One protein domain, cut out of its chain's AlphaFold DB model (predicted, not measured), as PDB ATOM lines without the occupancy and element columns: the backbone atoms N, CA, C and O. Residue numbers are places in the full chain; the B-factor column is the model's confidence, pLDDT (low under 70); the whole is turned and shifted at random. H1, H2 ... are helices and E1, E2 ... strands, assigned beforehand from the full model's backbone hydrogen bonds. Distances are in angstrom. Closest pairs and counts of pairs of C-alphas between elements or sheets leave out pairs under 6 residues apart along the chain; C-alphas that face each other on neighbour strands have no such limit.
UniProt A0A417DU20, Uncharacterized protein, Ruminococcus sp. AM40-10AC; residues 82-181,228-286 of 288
ATOM      1  N   TYR A  82     263.878 141.543 332.828       71.12
ATOM      2  CA  TYR A  82     262.654 141.147 333.543       71.12
ATOM      3  C   TYR A  82     262.115 142.261 334.446       71.12
ATOM      4  O   TYR A  82     260.939 142.590 334.383       71.12
ATOM      5  N   ASN A  83     262.980 142.858 335.272       75.81
ATOM      6  CA  ASN A  83     262.570 143.852 336.262       75.81
ATOM      7  C   ASN A  83     261.993 145.092 335.571       75.81
ATOM      8  O   ASN A  83     260.976 145.618 336.005       75.81
ATOM      9  N   SER A  84     262.643 145.550 334.497       76.31
ATOM     10  CA  SER A  84     262.200 146.730 333.756       76.31
ATOM     11  C   SER A  84     260.860 146.490 333.050       76.31
ATOM     12  O   SER A  84     260.009 147.370 333.093       76.31
ATOM     13  N   ALA A  85     260.649 145.307 332.456       78.12
ATOM     14  CA  ALA A  85     259.402 144.964 331.764       78.12
ATOM     15  C   ALA A  85     258.223 144.762 332.733       78.12
ATOM     16  O   ALA A  85     257.158 145.333 332.525       78.12
ATOM     17  N   ILE A  86     258.427 144.024 333.834       82.12
ATOM     18  CA  ILE A  86     257.399 143.847 334.876       82.12
ATOM     19  C   ILE A  86     256.964 145.210 335.412       82.12
ATOM     20  O   ILE A  86     255.775 145.467 335.570       82.12
ATOM     21  N   TYR A  87     257.929 146.089 335.683       82.94
ATOM     22  CA  TYR A  87     257.635 147.407 336.225       82.94
ATOM     23  C   TYR A  87     256.919 148.317 335.220       82.94
ATOM     24  O   TYR A  87     255.992 149.020 335.606       82.94
ATOM     25  N   ALA A  88     257.305 148.283 333.940       82.62
ATOM     26  CA  ALA A  88     256.593 149.013 332.891       82.62
ATOM     27  C   ALA A  88     255.114 148.588 332.823       82.62
ATOM     28  O   ALA A  88     254.235 149.443 332.793       82.62
ATOM     29  N   ASN A  89     254.835 147.284 332.926       86.06
ATOM     30  CA  ASN A  89     253.463 146.774 332.902       86.06
ATOM     31  C   ASN A  89     252.685 147.083 334.200       86.06
ATOM     32  O   ASN A  89     251.480 147.321 334.147       86.06
ATOM     33  N   LEU A  90     253.359 147.153 335.360       87.88
ATOM     34  CA  LEU A  90     252.734 147.544 336.635       87.88
ATOM     35  C   LEU A  90     252.091 148.939 336.567       87.88
ATOM     36  O   LEU A  90     251.075 149.163 337.217       87.88
ATOM     37  N   GLN A  91     252.633 149.865 335.767       82.69
ATOM     38  CA  GLN A  91     252.101 151.229 335.641       82.69
ATOM     39  C   GLN A  91     250.685 151.296 335.051       82.69
ATOM     40  O   GLN A  91     250.027 152.325 335.184       82.69
ATOM     41  N   HIS A  92     250.209 150.223 334.417       85.00
ATOM     42  CA  HIS A  92     248.851 150.141 333.874       85.00
ATOM     43  C   HIS A  92     247.836 149.549 334.851       85.00
ATOM     44  O   HIS A  92     246.655 149.454 334.518       85.00
ATOM     45  N   LEU A  93     248.270 149.131 336.042       90.75
ATOM     46  CA  LEU A  93     247.349 148.666 337.068       90.75
ATOM     47  C   LEU A  93     246.612 149.851 337.702       90.75
ATOM     48  O   LEU A  93     247.182 150.903 337.983       90.75
ATOM     49  N   GLU A  94     245.329 149.645 337.966       92.12
ATOM     50  CA  GLU A  94     244.489 150.550 338.734       92.12
ATOM     51  C   GLU A  94     244.831 150.396 340.220       92.12
ATOM     52  O   GLU A  94     244.843 149.288 340.768       92.12
ATOM     53  N   LEU A  95     245.098 151.517 340.889       93.56
ATOM     54  CA  LEU A  95     245.333 151.517 342.329       93.56
ATOM     55  C   LEU A  95     244.061 151.106 343.081       93.56
ATOM     56  O   LEU A  95     242.944 151.383 342.649       93.56
ATOM     57  N   ASN A  96     244.240 150.458 344.230       91.62
ATOM     58  CA  ASN A  96     243.182 149.960 345.116       91.62
ATOM     59  C   ASN A  96     242.253 148.896 344.501       91.62
ATOM     60  O   ASN A  96     241.235 148.538 345.094       91.62
ATOM     61  N   LYS A  97     242.614 148.337 343.343       93.62
ATOM     62  CA  LYS A  97     241.931 147.184 342.755       93.62
ATOM     63  C   LYS A  97     242.522 145.872 343.267       93.62
ATOM     64  O   LYS A  97     243.732 145.748 343.444       93.62
ATOM     65  N   LYS A  98     241.655 144.877 343.482       92.94
ATOM     66  CA  LYS A  98     242.049 143.514 343.864       92.94
ATOM     67  C   LYS A  98     242.482 142.733 342.624       92.94
ATOM     68  O   LYS A  98     241.661 142.468 341.750       92.94
ATOM     69  N   TYR A  99     243.749 142.325 342.583       92.50
ATOM     70  CA  TYR A  99     244.302 141.472 341.530       92.50
ATOM     71  C   TYR A  99     244.647 140.094 342.077       92.50
ATOM     72  O   TYR A  99     245.473 139.971 342.978       92.50
ATOM     73  N   SER A 100     244.050 139.032 341.544       89.75
ATOM     74  CA  SER A 100     244.517 137.675 341.836       89.75
ATOM     75  C   SER A 100     245.916 137.441 341.252       89.75
ATOM     76  O   SER A 100     246.369 138.149 340.351       89.75
ATOM     77  N   VAL A 101     246.611 136.409 341.737       86.25
ATOM     78  CA  VAL A 101     247.914 135.995 341.177       86.25
ATOM     79  C   VAL A 101     247.824 135.758 339.664       86.25
ATOM     80  O   VAL A 101     248.724 136.144 338.926       86.25
ATOM     81  N   THR A 102     246.734 135.144 339.200       83.62
ATOM     82  CA  THR A 102     246.508 134.872 337.777       83.62
ATOM     83  C   THR A 102     246.267 136.147 336.974       83.62
ATOM     84  O   THR A 102     246.815 136.258 335.883       83.62
ATOM     85  N   ASP A 103     245.550 137.131 337.533       88.06
ATOM     86  CA  ASP A 103     245.372 138.434 336.872       88.06
ATOM     87  C   ASP A 103     246.723 139.125 336.685       88.06
ATOM     88  O   ASP A 103     247.008 139.665 335.621       88.06
ATOM     89  N   LEU A 104     247.597 139.062 337.697       89.31
ATOM     90  CA  LEU A 104     248.944 139.620 337.598       89.31
ATOM     91  C   LEU A 104     249.804 138.896 336.567       89.31
ATOM     92  O   LEU A 104     250.618 139.539 335.913       89.31
ATOM     93  N   TYR A 105     249.646 137.584 336.393       85.50
ATOM     94  CA  TYR A 105     250.381 136.881 335.343       85.50
ATOM     95  C   TYR A 105     249.994 137.373 333.952       85.50
ATOM     96  O   TYR A 105     250.873 137.570 333.117       85.50
ATOM     97  N   GLU A 106     248.703 137.593 333.716       82.50
ATOM     98  CA  GLU A 106     248.203 138.091 332.435       82.50
ATOM     99  C   GLU A 106     248.592 139.558 332.219       82.50
ATOM    100  O   GLU A 106     249.275 139.886 331.251       82.50
ATOM    101  N   LEU A 107     248.234 140.437 333.157       85.88
ATOM    102  CA  LEU A 107     248.411 141.888 333.028       85.88
ATOM    103  C   LEU A 107     249.876 142.314 332.993       85.88
ATOM    104  O   LEU A 107     250.222 143.293 332.338       85.88
ATOM    105  N   LEU A 108     250.749 141.583 333.688       86.06
ATOM    106  CA  LEU A 108     252.175 141.875 333.672       86.06
ATOM    107  C   LEU A 108     252.905 141.180 332.519       86.06
ATOM    108  O   LEU A 108     254.102 141.407 332.375       86.06
ATOM    109  N   GLY A 109     252.225 140.379 331.691       76.69
ATOM    110  CA  GLY A 109     252.818 139.710 330.530       76.69
ATOM    111  C   GLY A 109     253.705 138.515 330.886       76.69
ATOM    112  O   GLY A 109     254.729 138.292 330.249       76.69
ATOM    113  N   PHE A 110     253.375 137.781 331.953       75.38
ATOM    114  CA  PHE A 110     254.053 136.528 332.296       75.38
ATOM    115  C   PHE A 110     253.488 135.338 331.509       75.38
ATOM    116  O   PHE A 110     254.247 134.436 331.150       75.38
ATOM    117  N   THR A 111     252.164 135.293 331.318       71.25
ATOM    118  CA  THR A 111     251.449 134.213 330.617       71.25
ATOM    119  C   THR A 111     250.190 134.736 329.937       71.25
ATOM    120  O   THR A 111     249.666 135.769 330.334       71.25
ATOM    121  N   SER A 112     249.645 133.984 328.977       69.12
ATOM    122  CA  SER A 112     248.318 134.278 328.414       69.12
ATOM    123  C   SER A 112     247.182 133.705 329.272       69.12
ATOM    124  O   SER A 112     247.400 132.824 330.111       69.12
ATOM    125  N   ASP A 113     245.951 134.132 328.992       68.62
ATOM    126  CA  ASP A 113     244.725 133.605 329.604       68.62
ATOM    127  C   ASP A 113     244.515 132.095 329.357       68.62
ATOM    128  O   ASP A 113     243.825 131.399 330.108       68.62
ATOM    129  N   ARG A 114     245.167 131.549 328.322       64.19
ATOM    130  CA  ARG A 114     245.183 130.112 328.020       64.19
ATOM    131  C   ARG A 114     245.905 129.285 329.068       64.19
ATOM    132  O   ARG A 114     245.612 128.102 329.214       64.19
ATOM    133  N   PHE A 115     246.846 129.888 329.784       66.25
ATOM    134  CA  PHE A 115     247.561 129.213 330.856       66.25
ATOM    135  C   PHE A 115     246.770 129.216 332.168       66.25
ATOM    136  O   PHE A 115     246.790 128.237 332.909       66.25
ATOM    137  N   THR A 116     246.063 130.305 332.454       65.38
ATOM    138  CA  THR A 116     245.396 130.546 333.741       65.38
ATOM    139  C   THR A 116     243.982 129.959 333.800       65.38
ATOM    140  O   THR A 116     243.496 129.640 334.890       65.38
ATOM    141  N   ARG A 117     243.301 129.782 332.656       67.88
ATOM    142  CA  ARG A 117     241.894 129.348 332.619       67.88
ATOM    143  C   ARG A 117     241.733 127.829 332.420       67.88
ATOM    144  O   ARG A 117     242.236 127.270 331.444       67.88
ATOM    145  N   PRO A 118     240.912 127.151 333.254       63.03
ATOM    146  CA  PRO A 118     240.704 125.698 333.187       63.03
ATOM    147  C   PRO A 118     240.162 125.148 331.858       63.03
ATOM    148  O   PRO A 118     240.379 123.980 331.548       63.03
ATOM    149  N   LYS A 119     239.446 125.961 331.072       66.88
ATOM    150  CA  LYS A 119     238.929 125.543 329.759       66.88
ATOM    151  C   LYS A 119     240.079 125.209 328.802       66.88
ATOM    152  O   LYS A 119     240.143 124.107 328.273       66.88
ATOM    153  N   TYR A 120     241.032 126.128 328.671       64.62
ATOM    154  CA  TYR A 120     242.188 125.971 327.790       64.62
ATOM    155  C   TYR A 120     243.188 124.933 328.308       64.62
ATOM    156  O   TYR A 120     243.860 124.272 327.518       64.62
ATOM    157  N   PHE A 121     243.234 124.729 329.628       63.28
ATOM    158  CA  PHE A 121     243.941 123.610 330.251       63.28
ATOM    159  C   PHE A 121     243.469 122.260 329.682       63.28
ATOM    160  O   PHE A 121     244.300 121.431 329.313       63.28
ATOM    161  N   LEU A 122     242.151 122.042 329.569       63.72
ATOM    162  CA  LEU A 122     241.596 120.798 329.022       63.72
ATOM    163  C   LEU A 122     241.904 120.654 327.526       63.72
ATOM    164  O   LEU A 122     242.306 119.580 327.084       63.72
ATOM    165  N   ASP A 123     241.789 121.749 326.774       66.88
ATOM    166  CA  ASP A 123     242.097 121.777 325.340       66.88
ATOM    167  C   ASP A 123     243.567 121.399 325.074       66.88
ATOM    168  O   ASP A 123     243.858 120.612 324.174       66.88
ATOM    169  N   CYS A 124     244.501 121.889 325.899       63.31
ATOM    170  CA  CYS A 124     245.920 121.545 325.783       63.31
ATOM    171  C   CYS A 124     246.199 120.072 326.113       63.31
ATOM    172  O   CYS A 124     247.022 119.445 325.445       63.31
ATOM    173  N   VAL A 125     245.535 119.509 327.131       63.97
ATOM    174  CA  VAL A 125     245.653 118.080 327.476       63.97
ATOM    175  C   VAL A 125     245.166 117.217 326.313       63.97
ATOM    176  O   VAL A 125     245.878 116.310 325.884       63.97
ATOM    177  N   ASN A 126     244.003 117.555 325.752       67.38
ATOM    178  CA  ASN A 126     243.401 116.828 324.637       67.38
ATOM    179  C   ASN A 126     244.254 116.898 323.359       67.38
ATOM    180  O   ASN A 126     244.305 115.932 322.606       67.38
ATOM    181  N   ALA A 127     244.961 118.009 323.130       67.94
ATOM    182  CA  ALA A 127     245.786 118.207 321.937       67.94
ATOM    183  C   ALA A 127     247.199 117.591 322.007       67.94
ATOM    184  O   ALA A 127     247.873 117.518 320.981       67.94
ATOM    185  N   THR A 128     247.696 117.191 323.187       63.03
ATOM    186  CA  THR A 128     249.118 116.814 323.381       63.03
ATOM    187  C   THR A 128     249.360 115.346 323.746       63.03
ATOM    188  O   THR A 128     250.507 114.968 324.005       63.03
ATOM    189  N   GLU A 129     248.311 114.511 323.781       67.38
ATOM    190  CA  GLU A 129     248.368 113.104 324.237       67.38
ATOM    191  C   GLU A 129     249.100 112.939 325.588       67.38
ATOM    192  O   GLU A 129     249.770 111.937 325.866       67.38
ATOM    193  N   LEU A 130     249.074 113.974 326.429       65.31
ATOM    194  CA  LEU A 130     249.610 113.925 327.781       65.31
ATOM    195  C   LEU A 130     248.535 113.395 328.714       65.31
ATOM    196  O   LEU A 130     247.372 113.787 328.634       65.31
ATOM    197  N   SER A 131     248.934 112.557 329.666       72.50
ATOM    198  CA  SER A 131     248.033 112.226 330.761       72.50
ATOM    199  C   SER A 131     247.718 113.485 331.576       72.50
ATOM    200  O   SER A 131     248.556 114.374 331.772       72.50
ATOM    201  N   LEU A 132     246.501 113.530 332.117       72.94
ATOM    202  CA  LEU A 132     246.045 114.617 332.980       72.94
ATOM    203  C   LEU A 132     246.979 114.827 334.185       72.94
ATOM    204  O   LEU A 132     247.202 115.959 334.613       72.94
ATOM    205  N   SER A 133     247.549 113.749 334.730       70.75
ATOM    206  CA  SER A 133     248.500 113.798 335.846       70.75
ATOM    207  C   SER A 133     249.820 114.473 335.461       70.75
ATOM    208  O   SER A 133     250.275 115.358 336.190       70.75
ATOM    209  N   SER A 134     250.397 114.128 334.307       67.25
ATOM    210  CA  SER A 134     251.638 114.733 333.810       67.25
ATOM    211  C   SER A 134     251.463 116.218 333.506       67.25
ATOM    212  O   SER A 134     252.303 117.032 333.898       67.25
ATOM    213  N   TYR A 135     250.336 116.598 332.895       70.81
ATOM    214  CA  TYR A 135     250.028 118.007 332.669       70.81
ATOM    215  C   TYR A 135     249.864 118.761 333.997       70.81
ATOM    216  O   TYR A 135     250.469 119.814 334.179       70.81
ATOM    217  N   ARG A 136     249.097 118.228 334.965       72.81
ATOM    218  CA  ARG A 136     248.920 118.857 336.292       72.81
ATOM    219  C   ARG A 136     250.249 119.077 337.006       72.81
ATOM    220  O   ARG A 136     250.462 120.149 337.571       72.81
ATOM    221  N   TYR A 137     251.134 118.083 336.974       69.69
ATOM    222  CA  TYR A 137     252.476 118.191 337.543       69.69
ATOM    223  C   TYR A 137     253.265 119.335 336.894       69.69
ATOM    224  O   TYR A 137     253.828 120.182 337.590       69.69
ATOM    225  N   PHE A 138     253.256 119.402 335.563       69.38
ATOM    226  CA  PHE A 138     253.967 120.434 334.818       69.38
ATOM    227  C   PHE A 138     253.383 121.834 335.041       69.38
ATOM    228  O   PHE A 138     254.119 122.764 335.360       69.38
ATOM    229  N   HIS A 139     252.059 121.973 334.979       73.56
ATOM    230  CA  HIS A 139     251.345 123.210 335.282       73.56
ATOM    231  C   HIS A 139     251.654 123.708 336.699       73.56
ATOM    232  O   HIS A 139     251.920 124.893 336.897       73.56
ATOM    233  N   LYS A 140     251.692 122.807 337.691       74.69
ATOM    234  CA  LYS A 140     252.108 123.151 339.059       74.69
ATOM    235  C   LYS A 140     253.545 123.679 339.077       74.69
ATOM    236  O   LYS A 140     253.802 124.710 339.687       74.69
ATOM    237  N   LYS A 141     254.467 123.017 338.370       70.62
ATOM    238  CA  LYS A 141     255.880 123.415 338.301       70.62
ATOM    239  C   LYS A 141     256.076 124.780 337.635       70.62
ATOM    240  O   LYS A 141     256.815 125.601 338.175       70.62
ATOM    241  N   ILE A 142     255.395 125.047 336.516       73.00
ATOM    242  CA  ILE A 142     255.418 126.365 335.861       73.00
ATOM    243  C   ILE A 142     254.881 127.426 336.818       73.00
ATOM    244  O   ILE A 142     255.564 128.416 337.065       73.00
ATOM    245  N   ASN A 143     253.701 127.202 337.402       76.62
ATOM    246  CA  ASN A 143     253.105 128.156 338.334       76.62
ATOM    247  C   ASN A 143     254.032 128.479 339.504       76.62
ATOM    248  O   ASN A 143     254.143 129.641 339.870       76.62
ATOM    249  N   CYS A 144     254.740 127.491 340.059       74.06
ATOM    250  CA  CYS A 144     255.731 127.735 341.106       74.06
ATOM    251  C   CYS A 144     256.861 128.667 340.637       74.06
ATOM    252  O   CYS A 144     257.233 129.583 341.366       74.06
ATOM    253  N   ILE A 145     257.397 128.462 339.427       74.06
ATOM    254  CA  ILE A 145     258.468 129.302 338.869       74.06
ATOM    255  C   ILE A 145     257.968 130.733 338.646       74.06
ATOM    256  O   ILE A 145     258.635 131.688 339.043       74.06
ATOM    257  N   ILE A 146     256.796 130.887 338.031       77.94
ATOM    258  CA  ILE A 146     256.208 132.193 337.714       77.94
ATOM    259  C   ILE A 146     255.847 132.945 338.999       77.94
ATOM    260  O   ILE A 146     256.254 134.097 339.156       77.94
ATOM    261  N   ALA A 147     255.203 132.274 339.960       81.56
ATOM    262  CA  ALA A 147     254.892 132.830 341.278       81.56
ATOM    263  C   ALA A 147     256.151 133.333 341.983       81.56
ATOM    264  O   ALA A 147     256.161 134.424 342.550       81.56
ATOM    265  N   GLN A 148     257.234 132.553 341.928       79.69
ATOM    266  CA  GLN A 148     258.502 132.926 342.541       79.69
ATOM    267  C   GLN A 148     259.113 134.161 341.869       79.69
ATOM    268  O   GLN A 148     259.608 135.046 342.566       79.69
ATOM    269  N   ILE A 149     259.071 134.252 340.534       80.62
ATOM    270  CA  ILE A 149     259.555 135.436 339.810       80.62
ATOM    271  C   ILE A 149     258.722 136.658 340.195       80.62
ATOM    272  O   ILE A 149     259.311 137.687 340.526       80.62
ATOM    273  N   LEU A 150     257.392 136.549 340.190       86.19
ATOM    274  CA  LEU A 150     256.496 137.633 340.589       86.19
ATOM    275  C   LEU A 150     256.817 138.100 342.013       86.19
ATOM    276  O   LEU A 150     257.141 139.265 342.217       86.19
ATOM    277  N   TYR A 151     256.825 137.180 342.978       85.81
ATOM    278  CA  TYR A 151     257.069 137.485 344.386       85.81
ATOM    279  C   TYR A 151     258.425 138.160 344.626       85.81
ATOM    280  O   TYR A 151     258.494 139.182 345.307       85.81
ATOM    281  N   ILE A 152     259.507 137.627 344.044       83.50
ATOM    282  CA  ILE A 152     260.849 138.212 344.182       83.50
ATOM    283  C   ILE A 152     260.882 139.634 343.616       83.50
ATOM    284  O   ILE A 152     261.499 140.516 344.215       83.50
ATOM    285  N   ASN A 153     260.237 139.865 342.471       86.06
ATOM    286  CA  ASN A 153     260.210 141.182 341.843       86.06
ATOM    287  C   ASN A 153     259.377 142.183 342.642       86.06
ATOM    288  O   ASN A 153     259.882 143.263 342.934       86.06
ATOM    289  N   LEU A 154     258.160 141.813 343.048       89.31
ATOM    290  CA  LEU A 154     257.292 142.675 343.853       89.31
ATOM    291  C   LEU A 154     257.972 143.074 345.164       89.31
ATOM    292  O   LEU A 154     258.095 144.263 345.442       89.31
ATOM    293  N   ARG A 155     258.533 142.106 345.899       86.69
ATOM    294  CA  ARG A 155     259.282 142.376 347.131       86.69
ATOM    295  C   ARG A 155     260.463 143.312 346.887       86.69
ATOM    296  O   ARG A 155     260.687 144.247 347.645       86.69
ATOM    297  N   LYS A 156     261.220 143.094 345.809       84.31
ATOM    298  CA  LYS A 156     262.346 143.965 345.456       84.31
ATOM    299  C   LYS A 156     261.884 145.390 345.144       84.31
ATOM    300  O   LYS A 156     262.583 146.331 345.500       84.31
ATOM    301  N   PHE A 157     260.758 145.563 344.459       87.81
ATOM    302  CA  PHE A 157     260.215 146.887 344.152       87.81
ATOM    303  C   PHE A 157     259.678 147.586 345.402       87.81
ATOM    304  O   PHE A 157     259.925 148.779 345.571       87.81
ATOM    305  N   GLU A 158     259.027 146.851 346.299       87.38
ATOM    306  CA  GLU A 158     258.555 147.350 347.592       87.38
ATOM    307  C   GLU A 158     259.723 147.769 348.501       87.38
ATOM    308  O   GLU A 158     259.768 148.903 348.968       87.38
ATOM    309  N   GLU A 159     260.752 146.926 348.659       82.38
ATOM    310  CA  GLU A 159     261.969 147.236 349.437       82.38
ATOM    311  C   GLU A 159     262.731 148.460 348.903       82.38
ATOM    312  O   GLU A 159     263.506 149.101 349.619       82.38
ATOM    313  N   LYS A 160     262.556 148.778 347.617       81.69
ATOM    314  CA  LYS A 160     263.135 149.960 346.967       81.69
ATOM    315  C   LYS A 160     262.192 151.163 346.971       81.69
ATOM    316  O   LYS A 160     262.570 152.214 346.458       81.69
ATOM    317  N   GLY A 161     261.012 151.020 347.573       81.00
ATOM    318  CA  GLY A 161     259.997 152.058 347.689       81.00
ATOM    319  C   GLY A 161     259.436 152.488 346.340       81.00
ATOM    320  O   GLY A 161     259.128 153.663 346.173       81.00
ATOM    321  N   CYS A 162     259.396 151.588 345.359       85.12
ATOM    322  CA  CYS A 162     258.875 151.857 344.018       85.12
ATOM    323  C   CYS A 162     257.380 151.550 343.927       85.12
ATOM    324  O   CYS A 162     256.646 152.249 343.240       85.12
ATOM    325  N   ILE A 163     256.940 150.529 344.656       90.69
ATOM    326  CA  ILE A 163     255.530 150.189 344.815       90.69
ATOM    327  C   ILE A 163     255.191 150.087 346.298       90.69
ATOM    328  O   ILE A 163     256.064 149.798 347.117       90.69
ATOM    329  N   SER A 164     253.917 150.259 346.615       91.75
ATOM    330  CA  SER A 164     253.317 149.841 347.876       91.75
ATOM    331  C   SER A 164     252.097 148.990 347.552       91.75
ATOM    332  O   SER A 164     251.312 149.324 346.659       91.75
ATOM    333  N   TYR A 165     251.972 147.849 348.219       93.56
ATOM    334  CA  TYR A 165     250.817 146.978 348.082       93.56
ATOM    335  C   TYR A 165     250.566 146.234 349.389       93.56
ATOM    336  O   TYR A 165     251.458 146.077 350.216       93.56
ATOM    337  N   HIS A 166     249.347 145.743 349.558       90.12
ATOM    338  CA  HIS A 166     249.013 144.790 350.607       90.12
ATOM    339  C   HIS A 166     248.299 143.582 350.002       90.12
ATOM    340  O   HIS A 166     247.838 143.607 348.857       90.12
ATOM    341  N   MET A 167     248.269 142.490 350.759       89.69
ATOM    342  CA  MET A 167     247.465 141.327 350.404       89.69
ATOM    343  C   MET A 167     246.036 141.548 350.885       89.69
ATOM    344  O   MET A 167     245.847 142.128 351.943       89.69
ATOM    345  N   ASP A 168     245.061 141.055 350.136       90.94
ATOM    346  CA  ASP A 168     243.648 141.040 350.516       90.94
ATOM    347  C   ASP A 168     242.975 139.792 349.910       90.94
ATOM    348  O   ASP A 168     243.638 138.935 349.315       90.94
ATOM    349  N   TYR A 169     241.659 139.666 350.044       90.75
ATOM    350  CA  TYR A 169     240.870 138.548 349.566       90.75
ATOM    351  C   TYR A 169     239.670 139.017 348.739       90.75
ATOM    352  O   TYR A 169     238.950 139.958 349.084       90.75
ATOM    353  N   ALA A 170     239.449 138.342 347.615       89.88
ATOM    354  CA  ALA A 170     238.224 138.441 346.835       89.88
ATOM    355  C   ALA A 170     237.329 137.234 347.128       89.88
ATOM    356  O   ALA A 170     237.810 136.100 347.222       89.88
ATOM    357  N   TYR A 171     236.023 137.477 347.230       91.38
ATOM    358  CA  TYR A 171     235.034 136.469 347.592       91.38
ATOM    359  C   TYR A 171     233.991 136.308 346.488       91.38
ATOM    360  O   TYR A 171     233.468 137.278 345.946       91.38
ATOM    361  N   THR A 172     233.678 135.060 346.157       90.75
ATOM    362  CA  THR A 172     232.524 134.698 345.335       90.75
ATOM    363  C   THR A 172     231.433 134.191 346.259       90.75
ATOM    364  O   THR A 172     231.687 133.276 347.044       90.75
ATOM    365  N   PHE A 173     230.230 134.742 346.151       91.50
ATOM    366  CA  PHE A 173     229.090 134.383 346.993       91.50
ATOM    367  C   PHE A 173     228.191 133.348 346.306       91.50
ATOM    368  O   PHE A 173     228.200 133.216 345.078       91.50
ATOM    369  N   LYS A 174     227.448 132.565 347.096       90.81
ATOM    370  CA  LYS A 174     226.384 131.693 346.578       90.81
ATOM    371  C   LYS A 174     225.243 132.559 346.027       90.81
ATOM    372  O   LYS A 174     225.048 133.700 346.447       90.81
ATOM    373  N   GLU A 175     224.504 132.011 345.071       87.12
ATOM    374  CA  GLU A 175     223.359 132.686 344.459       87.12
ATOM    375  C   GLU A 175     222.321 133.077 345.525       87.12
ATOM    376  O   GLU A 175     222.057 132.309 346.449       87.12
ATOM    377  N   GLY A 176     221.782 134.295 345.432       83.94
ATOM    378  CA  GLY A 176     220.842 134.846 346.416       83.94
ATOM    379  C   GLY A 176     221.480 135.530 347.634       83.94
ATOM    380  O   GLY A 176     220.764 136.168 348.405       83.94
ATOM    381  N   HIS A 177     222.805 135.476 347.808       87.19
ATOM    382  CA  HIS A 177     223.495 136.243 348.849       87.19
ATOM    383  C   HIS A 177     224.014 137.586 348.331       87.19
ATOM    384  O   HIS A 177     224.571 137.683 347.238       87.19
ATOM    385  N   LYS A 178     223.842 138.636 349.144       84.25
ATOM    386  CA  LYS A 178     224.421 139.954 348.867       84.25
ATOM    387  C   LYS A 178     225.920 139.926 349.188       84.25
ATOM    388  O   LYS A 178     226.275 139.380 350.230       84.25
ATOM    389  N   PRO A 179     226.785 140.517 348.344       86.25
ATOM    390  CA  PRO A 179     228.194 140.678 348.673       86.25
ATOM    391  C   PRO A 179     228.356 141.440 349.989       86.25
ATOM    392  O   PRO A 179     227.763 142.505 350.166       86.25
ATOM    393  N   VAL A 180     229.150 140.882 350.897       87.00
ATOM    394  CA  VAL A 180     229.524 141.510 352.168       87.00
ATOM    395  C   VAL A 180     231.019 141.782 352.135       87.00
ATOM    396  O   VAL A 180     231.784 140.959 351.628       87.00
ATOM    397  N   ASP A 181     231.431 142.930 352.663       85.12
ATOM    398  CA  ASP A 181     232.846 143.208 352.863       85.12
ATOM    399  C   ASP A 181     233.349 142.431 354.083       85.12
ATOM    400  O   ASP A 181     232.797 142.544 355.178       85.12
ATOM    401  N   VAL A 228     229.696 132.878 351.496       92.31
ATOM    402  CA  VAL A 228     230.889 132.712 350.660       92.31
ATOM    403  C   VAL A 228     230.946 131.297 350.083       92.31
ATOM    404  O   VAL A 228     230.861 130.297 350.793       92.31
ATOM    405  N   LYS A 229     231.132 131.211 348.766       91.25
ATOM    406  CA  LYS A 229     231.360 129.976 348.005       91.25
ATOM    407  C   LYS A 229     232.844 129.724 347.748       91.25
ATOM    408  O   LYS A 229     233.286 128.581 347.733       91.25
ATOM    409  N   ARG A 230     233.605 130.786 347.476       90.06
ATOM    410  CA  ARG A 230     235.037 130.718 347.166       90.06
ATOM    411  C   ARG A 230     235.717 131.991 347.640       90.06
ATOM    412  O   ARG A 230     235.141 133.065 347.514       90.06
ATOM    413  N   TYR A 231     236.948 131.869 348.118       91.12
ATOM    414  CA  TYR A 231     237.834 133.002 348.359       91.12
ATOM    415  C   TYR A 231     239.080 132.876 347.477       91.12
ATOM    416  O   TYR A 231     239.447 131.783 347.040       91.12
ATOM    417  N   THR A 232     239.707 133.997 347.146       89.06
ATOM    418  CA  THR A 232     240.936 134.057 346.347       89.06
ATOM    419  C   THR A 232     241.829 135.146 346.911       89.06
ATOM    420  O   THR A 232     241.362 136.250 347.169       89.06
ATOM    421  N   LYS A 233     243.106 134.825 347.130       88.56
ATOM    422  CA  LYS A 233     244.097 135.791 347.603       88.56
ATOM    423  C   LYS A 233     244.426 136.785 346.486       88.56
ATOM    424  O   LYS A 233     244.688 136.373 345.353       88.56
ATOM    425  N   CYS A 234     244.446 138.063 346.826       91.81
ATOM    426  CA  CYS A 234     244.638 139.177 345.913       91.81
ATOM    427  C   CYS A 234     245.750 140.115 346.392       91.81
ATOM    428  O   CYS A 234     246.056 140.184 347.578       91.81
ATOM    429  N   TYR A 235     246.336 140.839 345.448       93.19
ATOM    430  CA  TYR A 235     247.264 141.941 345.654       93.19
ATOM    431  C   TYR A 235     246.513 143.242 345.393       93.19
ATOM    432  O   TYR A 235     245.825 143.359 344.375       93.19
ATOM    433  N   VAL A 236     246.654 144.203 346.299       93.62
ATOM    434  CA  VAL A 236     246.052 145.533 346.196       93.62
ATOM    435  C   VAL A 236     247.171 146.560 346.223       93.62
ATOM    436  O   VAL A 236     247.807 146.764 347.256       93.62
ATOM    437  N   PHE A 237     247.433 147.184 345.077       94.25
ATOM    438  CA  PHE A 237     248.481 148.193 344.933       94.25
ATOM    439  C   PHE A 237     247.946 149.556 345.366       94.25
ATOM    440  O   PHE A 237     246.945 150.025 344.831       94.25
ATOM    441  N   THR A 238     248.607 150.186 346.328       93.31
ATOM    442  CA  THR A 238     248.245 151.507 346.866       93.31
ATOM    443  C   THR A 238     249.101 152.615 346.262       93.31
ATOM    444  O   THR A 238     248.650 153.751 346.151       93.31
ATOM    445  N   GLU A 239     250.317 152.287 345.820       91.50
ATOM    446  CA  GLU A 239     251.229 153.217 345.157       91.50
ATOM    447  C   GLU A 239     252.059 152.487 344.094       91.50
ATOM    448  O   GLU A 239     252.579 151.397 344.342       91.50
ATOM    449  N   ILE A 240     252.221 153.104 342.921       89.94
ATOM    450  CA  ILE A 240     253.148 152.667 341.868       89.94
ATOM    451  C   ILE A 240     253.855 153.913 341.327       89.94
ATOM    452  O   ILE A 240     253.239 154.747 340.665       89.94
ATOM    453  N   LYS A 241     255.151 154.068 341.617       86.06
ATOM    454  CA  LYS A 241     255.920 155.247 341.193       86.06
ATOM    455  C   LYS A 241     256.218 155.211 339.704       86.06
ATOM    456  O   LYS A 241     256.615 154.174 339.167       86.06
ATOM    457  N   GLN A 242     256.079 156.352 339.042       72.69
ATOM    458  CA  GLN A 242     256.479 156.499 337.647       72.69
ATOM    459  C   GLN A 242     257.979 156.773 337.539       72.69
ATOM    460  O   GLN A 242     258.547 157.473 338.369       72.69
ATOM    461  N   PHE A 243     258.610 156.230 336.500       68.31
ATOM    462  CA  PHE A 243     260.010 156.485 336.170       68.31
ATOM    463  C   PHE A 243     260.111 156.987 334.737       68.31
ATOM    464  O   PHE A 243     259.500 156.417 333.835       68.31
ATOM    465  N   ASN A 244     260.954 157.995 334.519       55.72
ATOM    466  CA  ASN A 244     261.117 158.632 333.208       55.72
ATOM    467  C   ASN A 244     261.858 157.753 332.183       55.72
ATOM    468  O   ASN A 244     261.803 158.022 330.988       55.72
ATOM    469  N   THR A 245     262.573 156.716 332.632       63.16
ATOM    470  CA  THR A 245     263.365 155.825 331.768       63.16
ATOM    471  C   THR A 245     263.064 154.363 332.076       63.16
ATOM    472  O   THR A 245     263.793 153.707 332.824       63.16
ATOM    473  N   LEU A 246     261.986 153.855 331.492       64.06
ATOM    474  CA  LEU A 246     261.672 152.430 331.420       64.06
ATOM    475  C   LEU A 246     261.567 152.022 329.944       64.06
ATOM    476  O   LEU A 246     261.318 152.885 329.099       64.06
ATOM    477  N   PRO A 247     261.788 150.738 329.603       63.69
ATOM    478  CA  PRO A 247     261.383 150.246 328.293       63.69
ATOM    479  C   PRO A 247     259.888 150.516 328.094       63.69
ATOM    480  O   PRO A 247     259.135 150.571 329.069       63.69
ATOM    481  N   LEU A 248     259.471 150.670 326.836       64.44
ATOM    482  CA  LEU A 248     258.050 150.726 326.508       64.44
ATOM    483  C   LEU A 248     257.353 149.509 327.120       64.44
ATOM    484  O   LEU A 248     257.861 148.389 327.037       64.44
ATOM    485  N   SER A 249     256.222 149.774 327.766       63.12
ATOM    486  CA  SER A 249     255.336 148.739 328.274       63.12
ATOM    487  C   SER A 249     254.914 147.849 327.114       63.12
ATOM    488  O   SER A 249     254.359 148.321 326.121       63.12
ATOM    489  N   ASP A 250     255.277 146.578 327.219       69.25
ATOM    490  CA  ASP A 250     255.011 145.568 326.215       69.25
ATOM    491  C   ASP A 250     254.936 144.195 326.906       69.25
ATOM    492  O   ASP A 250     255.970 143.617 327.282       69.25
ATOM    493  N   PRO A 251     253.725 143.642 327.077       62.16
ATOM    494  CA  PRO A 251     253.529 142.299 327.609       62.16
ATOM    495  C   PRO A 251     254.292 141.212 326.830       62.16
ATOM    496  O   PRO A 251     254.701 140.208 327.418       62.16
ATOM    497  N   HIS A 252     254.564 141.402 325.533       68.00
ATOM    498  CA  HIS A 252     255.254 140.407 324.706       68.00
ATOM    499  C   HIS A 252     256.725 140.229 325.078       68.00
ATOM    500  O   HIS A 252     257.252 139.110 325.059       68.00
ATOM    501  N   THR A 253     257.397 141.319 325.445       68.56
ATOM    502  CA  THR A 253     258.806 141.289 325.841       68.56
ATOM    503  C   THR A 253     259.017 140.422 327.085       68.56
ATOM    504  O   THR A 253     259.969 139.636 327.128       68.56
ATOM    505  N   LEU A 254     258.123 140.503 328.080       71.94
ATOM    506  CA  LEU A 254     258.211 139.645 329.263       71.94
ATOM    507  C   LEU A 254     257.835 138.193 328.938       71.94
ATOM    508  O   LEU A 254     258.567 137.287 329.346       71.94
ATOM    509  N   ASN A 255     256.791 137.975 328.133       70.06
ATOM    510  CA  ASN A 255     256.375 136.643 327.686       70.06
ATOM    511  C   ASN A 255     257.546 135.867 327.056       70.06
ATOM    512  O   ASN A 255     257.826 134.736 327.451       70.06
ATOM    513  N   ASN A 256     258.310 136.492 326.155       72.00
ATOM    514  CA  ASN A 256     259.473 135.866 325.511       72.00
ATOM    515  C   ASN A 256     260.579 135.474 326.501       72.00
ATOM    516  O   ASN A 256     261.168 134.394 326.399       72.00
ATOM    517  N   LEU A 257     260.853 136.336 327.481       69.19
ATOM    518  CA  LEU A 257     261.837 136.052 328.521       69.19
ATOM    519  C   LEU A 257     261.392 134.864 329.394       69.19
ATOM    520  O   LEU A 257     262.201 133.996 329.730       69.19
ATOM    521  N   ILE A 258     260.100 134.779 329.719       71.88
ATOM    522  CA  ILE A 258     259.544 133.655 330.478       71.88
ATOM    523  C   ILE A 258     259.570 132.364 329.670       71.88
ATOM    524  O   ILE A 258     260.019 131.351 330.204       71.88
ATOM    525  N   ILE A 259     259.191 132.395 328.388       74.19
ATOM    526  CA  ILE A 259     259.306 131.239 327.486       74.19
ATOM    527  C   ILE A 259     260.729 130.687 327.512       74.19
ATOM    528  O   ILE A 259     260.909 129.485 327.703       74.19
ATOM    529  N   GLN A 260     261.739 131.550 327.370       76.31
ATOM    530  CA  GLN A 260     263.137 131.128 327.382       76.31
ATOM    531  C   GLN A 260     263.497 130.419 328.693       76.31
ATOM    532  O   GLN A 260     263.989 129.293 328.677       76.31
ATOM    533  N   LYS A 261     263.167 131.026 329.837       73.19
ATOM    534  CA  LYS A 261     263.458 130.445 331.154       73.19
ATOM    535  C   LYS A 261     262.726 129.121 331.399       73.19
ATOM    536  O   LYS A 261     263.261 128.235 332.066       73.19
ATOM    537  N   LEU A 262     261.509 128.977 330.874       70.50
ATOM    538  CA  LEU A 262     260.734 127.739 330.962       70.50
ATOM    539  C   LEU A 262     261.307 126.640 330.059       70.50
ATOM    540  O   LEU A 262     261.392 125.494 330.501       70.50
ATOM    541  N   LYS A 263     261.753 126.979 328.845       76.75
ATOM    542  CA  LYS A 263     262.431 126.046 327.928       76.75
ATOM    543  C   LYS A 263     263.782 125.582 328.481       76.75
ATOM    544  O   LYS A 263     264.095 124.394 328.444       76.75
ATOM    545  N   ASP A 264     264.543 126.476 329.109       76.75
ATOM    546  CA  ASP A 264     265.780 126.104 329.804       76.75
ATOM    547  C   ASP A 264     265.504 125.112 330.947       76.75
ATOM    548  O   ASP A 264     266.282 124.186 331.189       76.75
ATOM    549  N   ALA A 265     264.373 125.257 331.646       68.75
ATOM    550  CA  ALA A 265     263.968 124.333 332.699       68.75
ATOM    551  C   ALA A 265     263.454 122.984 332.155       68.75
ATOM    552  O   ALA A 265     263.736 121.953 332.774       68.75
ATOM    553  N   SER A 266     262.727 122.974 331.029       68.69
ATOM    554  CA  SER A 266     262.225 121.748 330.382       68.69
ATOM    555  C   SER A 266     263.346 120.921 329.750       68.69
ATOM    556  O   SER A 266     263.240 119.697 329.705       68.69
ATOM    557  N   SER A 267     264.455 121.561 329.353       74.38
ATOM    558  CA  SER A 267     265.638 120.896 328.783       74.38
ATOM    559  C   SER A 267     266.229 119.789 329.669       74.38
ATOM    560  O   SER A 267     266.902 118.890 329.174       74.38
ATOM    561  N   LYS A 268     265.936 119.827 330.975       73.44
ATOM    562  CA  LYS A 268     266.392 118.856 331.981       73.44
ATOM    563  C   LYS A 268     265.516 117.599 332.074       73.44
ATOM    564  O   LYS A 268     265.802 116.729 332.893       73.44
ATOM    565  N   CYS A 269     264.430 117.522 331.309       65.56
ATOM    566  CA  CYS A 269     263.560 116.349 331.222       65.56
ATOM    567  C   CYS A 269     263.993 115.423 330.074       65.56
ATOM    568  O   CYS A 269     264.685 115.851 329.152       65.56
ATOM    569  N   ASP A 270     263.565 114.157 330.112       73.50
ATOM    570  CA  ASP A 270     263.784 113.215 329.008       73.50
ATOM    571  C   ASP A 270     263.165 113.719 327.690       73.50
ATOM    572  O   ASP A 270     262.255 114.548 327.684       73.50
ATOM    573  N   ALA A 271     263.662 113.216 326.557       70.12
ATOM    574  CA  ALA A 271     263.364 113.760 325.230       70.12
ATOM    575  C   ALA A 271     261.865 113.766 324.868       70.12
ATOM    576  O   ALA A 271     261.380 114.721 324.252       70.12
ATOM    577  N   LEU A 272     261.118 112.729 325.268       64.56
ATOM    578  CA  LEU A 272     259.684 112.627 324.994       64.56
ATOM    579  C   LEU A 272     258.903 113.667 325.805       64.56
ATOM    580  O   LEU A 272     258.069 114.394 325.255       64.56
ATOM    581  N   ASN A 273     259.209 113.777 327.097       67.06
ATOM    582  CA  ASN A 273     258.586 114.768 327.965       67.06
ATOM    583  C   ASN A 273     258.999 116.195 327.599       67.06
ATOM    584  O   ASN A 273     258.159 117.086 327.627       67.06
ATOM    585  N   ASN A 274     260.238 116.416 327.162       73.31
ATOM    586  CA  ASN A 274     260.732 117.709 326.692       73.31
ATOM    587  C   ASN A 274     259.919 118.227 325.490       73.31
ATOM    588  O   ASN A 274     259.405 119.346 325.530       73.31
ATOM    589  N   LYS A 275     259.689 117.393 324.464       72.56
ATOM    590  CA  LYS A 275     258.877 117.772 323.290       72.56
ATOM    591  C   LYS A 275     257.441 118.136 323.680       72.56
ATOM    592  O   LYS A 275     256.913 119.155 323.232       72.56
ATOM    593  N   LYS A 276     256.822 117.326 324.545       69.69
ATOM    594  CA  LYS A 276     255.461 117.567 325.046       69.69
ATOM    595  C   LYS A 276     255.388 118.834 325.917       69.69
ATOM    596  O   LYS A 276     254.457 119.621 325.774       69.69
ATOM    597  N   MET A 277     256.397 119.090 326.751       70.75
ATOM    598  CA  MET A 277     256.500 120.293 327.588       70.75
ATOM    599  C   MET A 277     256.703 121.570 326.772       70.75
ATOM    600  O   MET A 277     256.063 122.577 327.068       70.75
ATOM    601  N   ASN A 278     257.535 121.540 325.729       76.19
ATOM    602  CA  ASN A 278     257.731 122.702 324.858       76.19
ATOM    603  C   ASN A 278     256.438 123.073 324.123       76.19
ATOM    604  O   ASN A 278     256.098 124.249 324.075       76.19
ATOM    605  N   SER A 279     255.666 122.078 323.669       73.06
ATOM    606  CA  SER A 279     254.338 122.304 323.076       73.06
ATOM    607  C   SER A 279     253.378 123.017 324.042       73.06
ATOM    608  O   SER A 279     252.667 123.947 323.651       73.06
ATOM    609  N   ILE A 280     253.400 122.651 325.332       69.88
ATOM    610  CA  ILE A 280     252.605 123.342 326.358       69.88
ATOM    611  C   ILE A 280     253.095 124.775 326.557       69.88
ATOM    612  O   ILE A 280     252.267 125.679 326.563       69.88
ATOM    613  N   ILE A 281     254.406 124.993 326.713       73.38
ATOM    614  CA  ILE A 281     254.984 126.335 326.911       73.38
ATOM    615  C   ILE A 281     254.593 127.256 325.749       73.38
ATOM    616  O   ILE A 281     254.091 128.355 325.978       73.38
ATOM    617  N   ASP A 282     254.750 126.782 324.515       72.50
ATOM    618  CA  ASP A 282     254.442 127.554 323.310       72.50
ATOM    619  C   ASP A 282     252.939 127.850 323.171       72.50
ATOM    620  O   ASP A 282     252.557 128.877 322.613       72.50
ATOM    621  N   THR A 283     252.067 126.988 323.707       68.94
ATOM    622  CA  THR A 283     250.606 127.191 323.686       68.94
ATOM    623  C   THR A 283     250.122 128.101 324.819       68.94
ATOM    624  O   THR A 283     249.223 128.916 324.615       68.94
ATOM    625  N   ALA A 284     250.721 127.973 326.003       63.28
ATOM    626  CA  ALA A 284     250.376 128.700 327.222       63.28
ATOM    627  C   ALA A 284     250.837 130.166 327.214       63.28
ATOM    628  O   ALA A 284     250.228 131.018 327.864       63.28
ATOM    629  N   VAL A 285     251.914 130.465 326.490       61.69
ATOM    630  CA  VAL A 285     252.554 131.790 326.481       61.69
ATOM    631  C   VAL A 285     252.481 132.432 325.086       61.69
ATOM    632  O   VAL A 285     253.320 133.254 324.736       61.69
ATOM    633  N   ARG A 286     251.499 132.041 324.251       55.25
ATOM    634  CA  ARG A 286     251.405 132.496 322.852       55.25
ATOM    635  C   ARG A 286     251.532 134.017 322.719       55.25
ATOM    636  O   ARG A 286     250.868 134.769 323.422       55.25
TER     637      ARG A 286
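Overview. This is residues 82 to 181 and 228 to 286 of the 288 residues of an uncharacterized protein of Ruminococcus sp. AM40-10AC (UniProt A0A417DU20). The model has the form of a flat L: helices make one arm, with the long H5 running slantwise over the hairpin of H6 and H7, and a long twisted ribbon of E2 and E3 makes the other arm, leading away from the end of H5. The short helices H1 and H2 sit where the arms meet, and H3 and H4 are beside H7. The printed part has 159 residues with seven named helices and three named strands, in the order H1 E1 H2 H3 H4 H5 E2 E3 H6 H7; the sheet runs E1 E3 E2, antiparallel throughout, and the class is mixed, helices and strands. The whole is compact, with a radius of gyration of the C-alphas of 17.4 A, and spans 50 by 46 by 22 A.

Along the chain. H1, residues 82 to 90, begins with C-alpha 82 at (262.654, 141.147, 333.543). E1 is residues 98 to 100, H2 101 to 107, H3 113 to 116 and H4 118 to 128. H5, residues 132 to 159, is 39.9 A long and ends with C-alpha 159 at (261.969, 147.236, 349.437). E2, residues 163 to 173, is 30.9 A long; E3, residues 228 to 240, is 31.2 A long and bends by 51 degrees at residue 231. H6, residues 251 to 266, measures 22.5 A, and H7, residues 271 to 284, measures 19.9 A, ending with C-alpha 284 at (250.376, 128.700, 327.222).

Arrangement. In the strongly twisted sheet, inner strand E3 has N 168 to O 234 of E2 and E3 at 2.9 A, and N 99 to O 235 of E1 and E3 at 2.9 A. H2 only grazes the sheet with residues 101 to 107, H5 with 154 to 158, and H1, only just on it with 5 pairs of C-alphas within 10 A, with 87 to 90. H5 and H6 are close but not clearly touching, C-alphas 142 and 262 being closest at 7.4 A. H6, with residues 251 to 257 alone, touches H1, closest C-alphas 85 and 254 at 6.0 A. H6 and H7 form a helical hairpin at a shallow tilt of 14 degrees, opposite ways, closest C-alphas 266 and 274 at 5.7 A. H7 touches H4 at 38 degrees, only just steep, closest C-alphas 128 and 276 at 6.6 A, and touches H3 with residues 283 to 284 alone, closest C-alphas 115 and 284 at 4.6 A. H3 and H4 only just touch, with 3 pairs of C-alphas within 8 A, and only at the corner. Every O i to N i+4 pair is within hydrogen-bond range in H1, H2, H4, H5, H6 and H7; H3 is too short for one.

Size, cuts and confidence. The C-alphas farthest apart, of Lys 178 and Ala 271, are 52.5 A apart. Residues 182 to 227 are not printed, and C-alphas 181 and 228 are 10.9 A apart across the cut. Of the links printed whole, none is long. Mean pLDDT of the printed part is 77.8, with 45 residues under 70, among them 112 to 130 and 243 to 253.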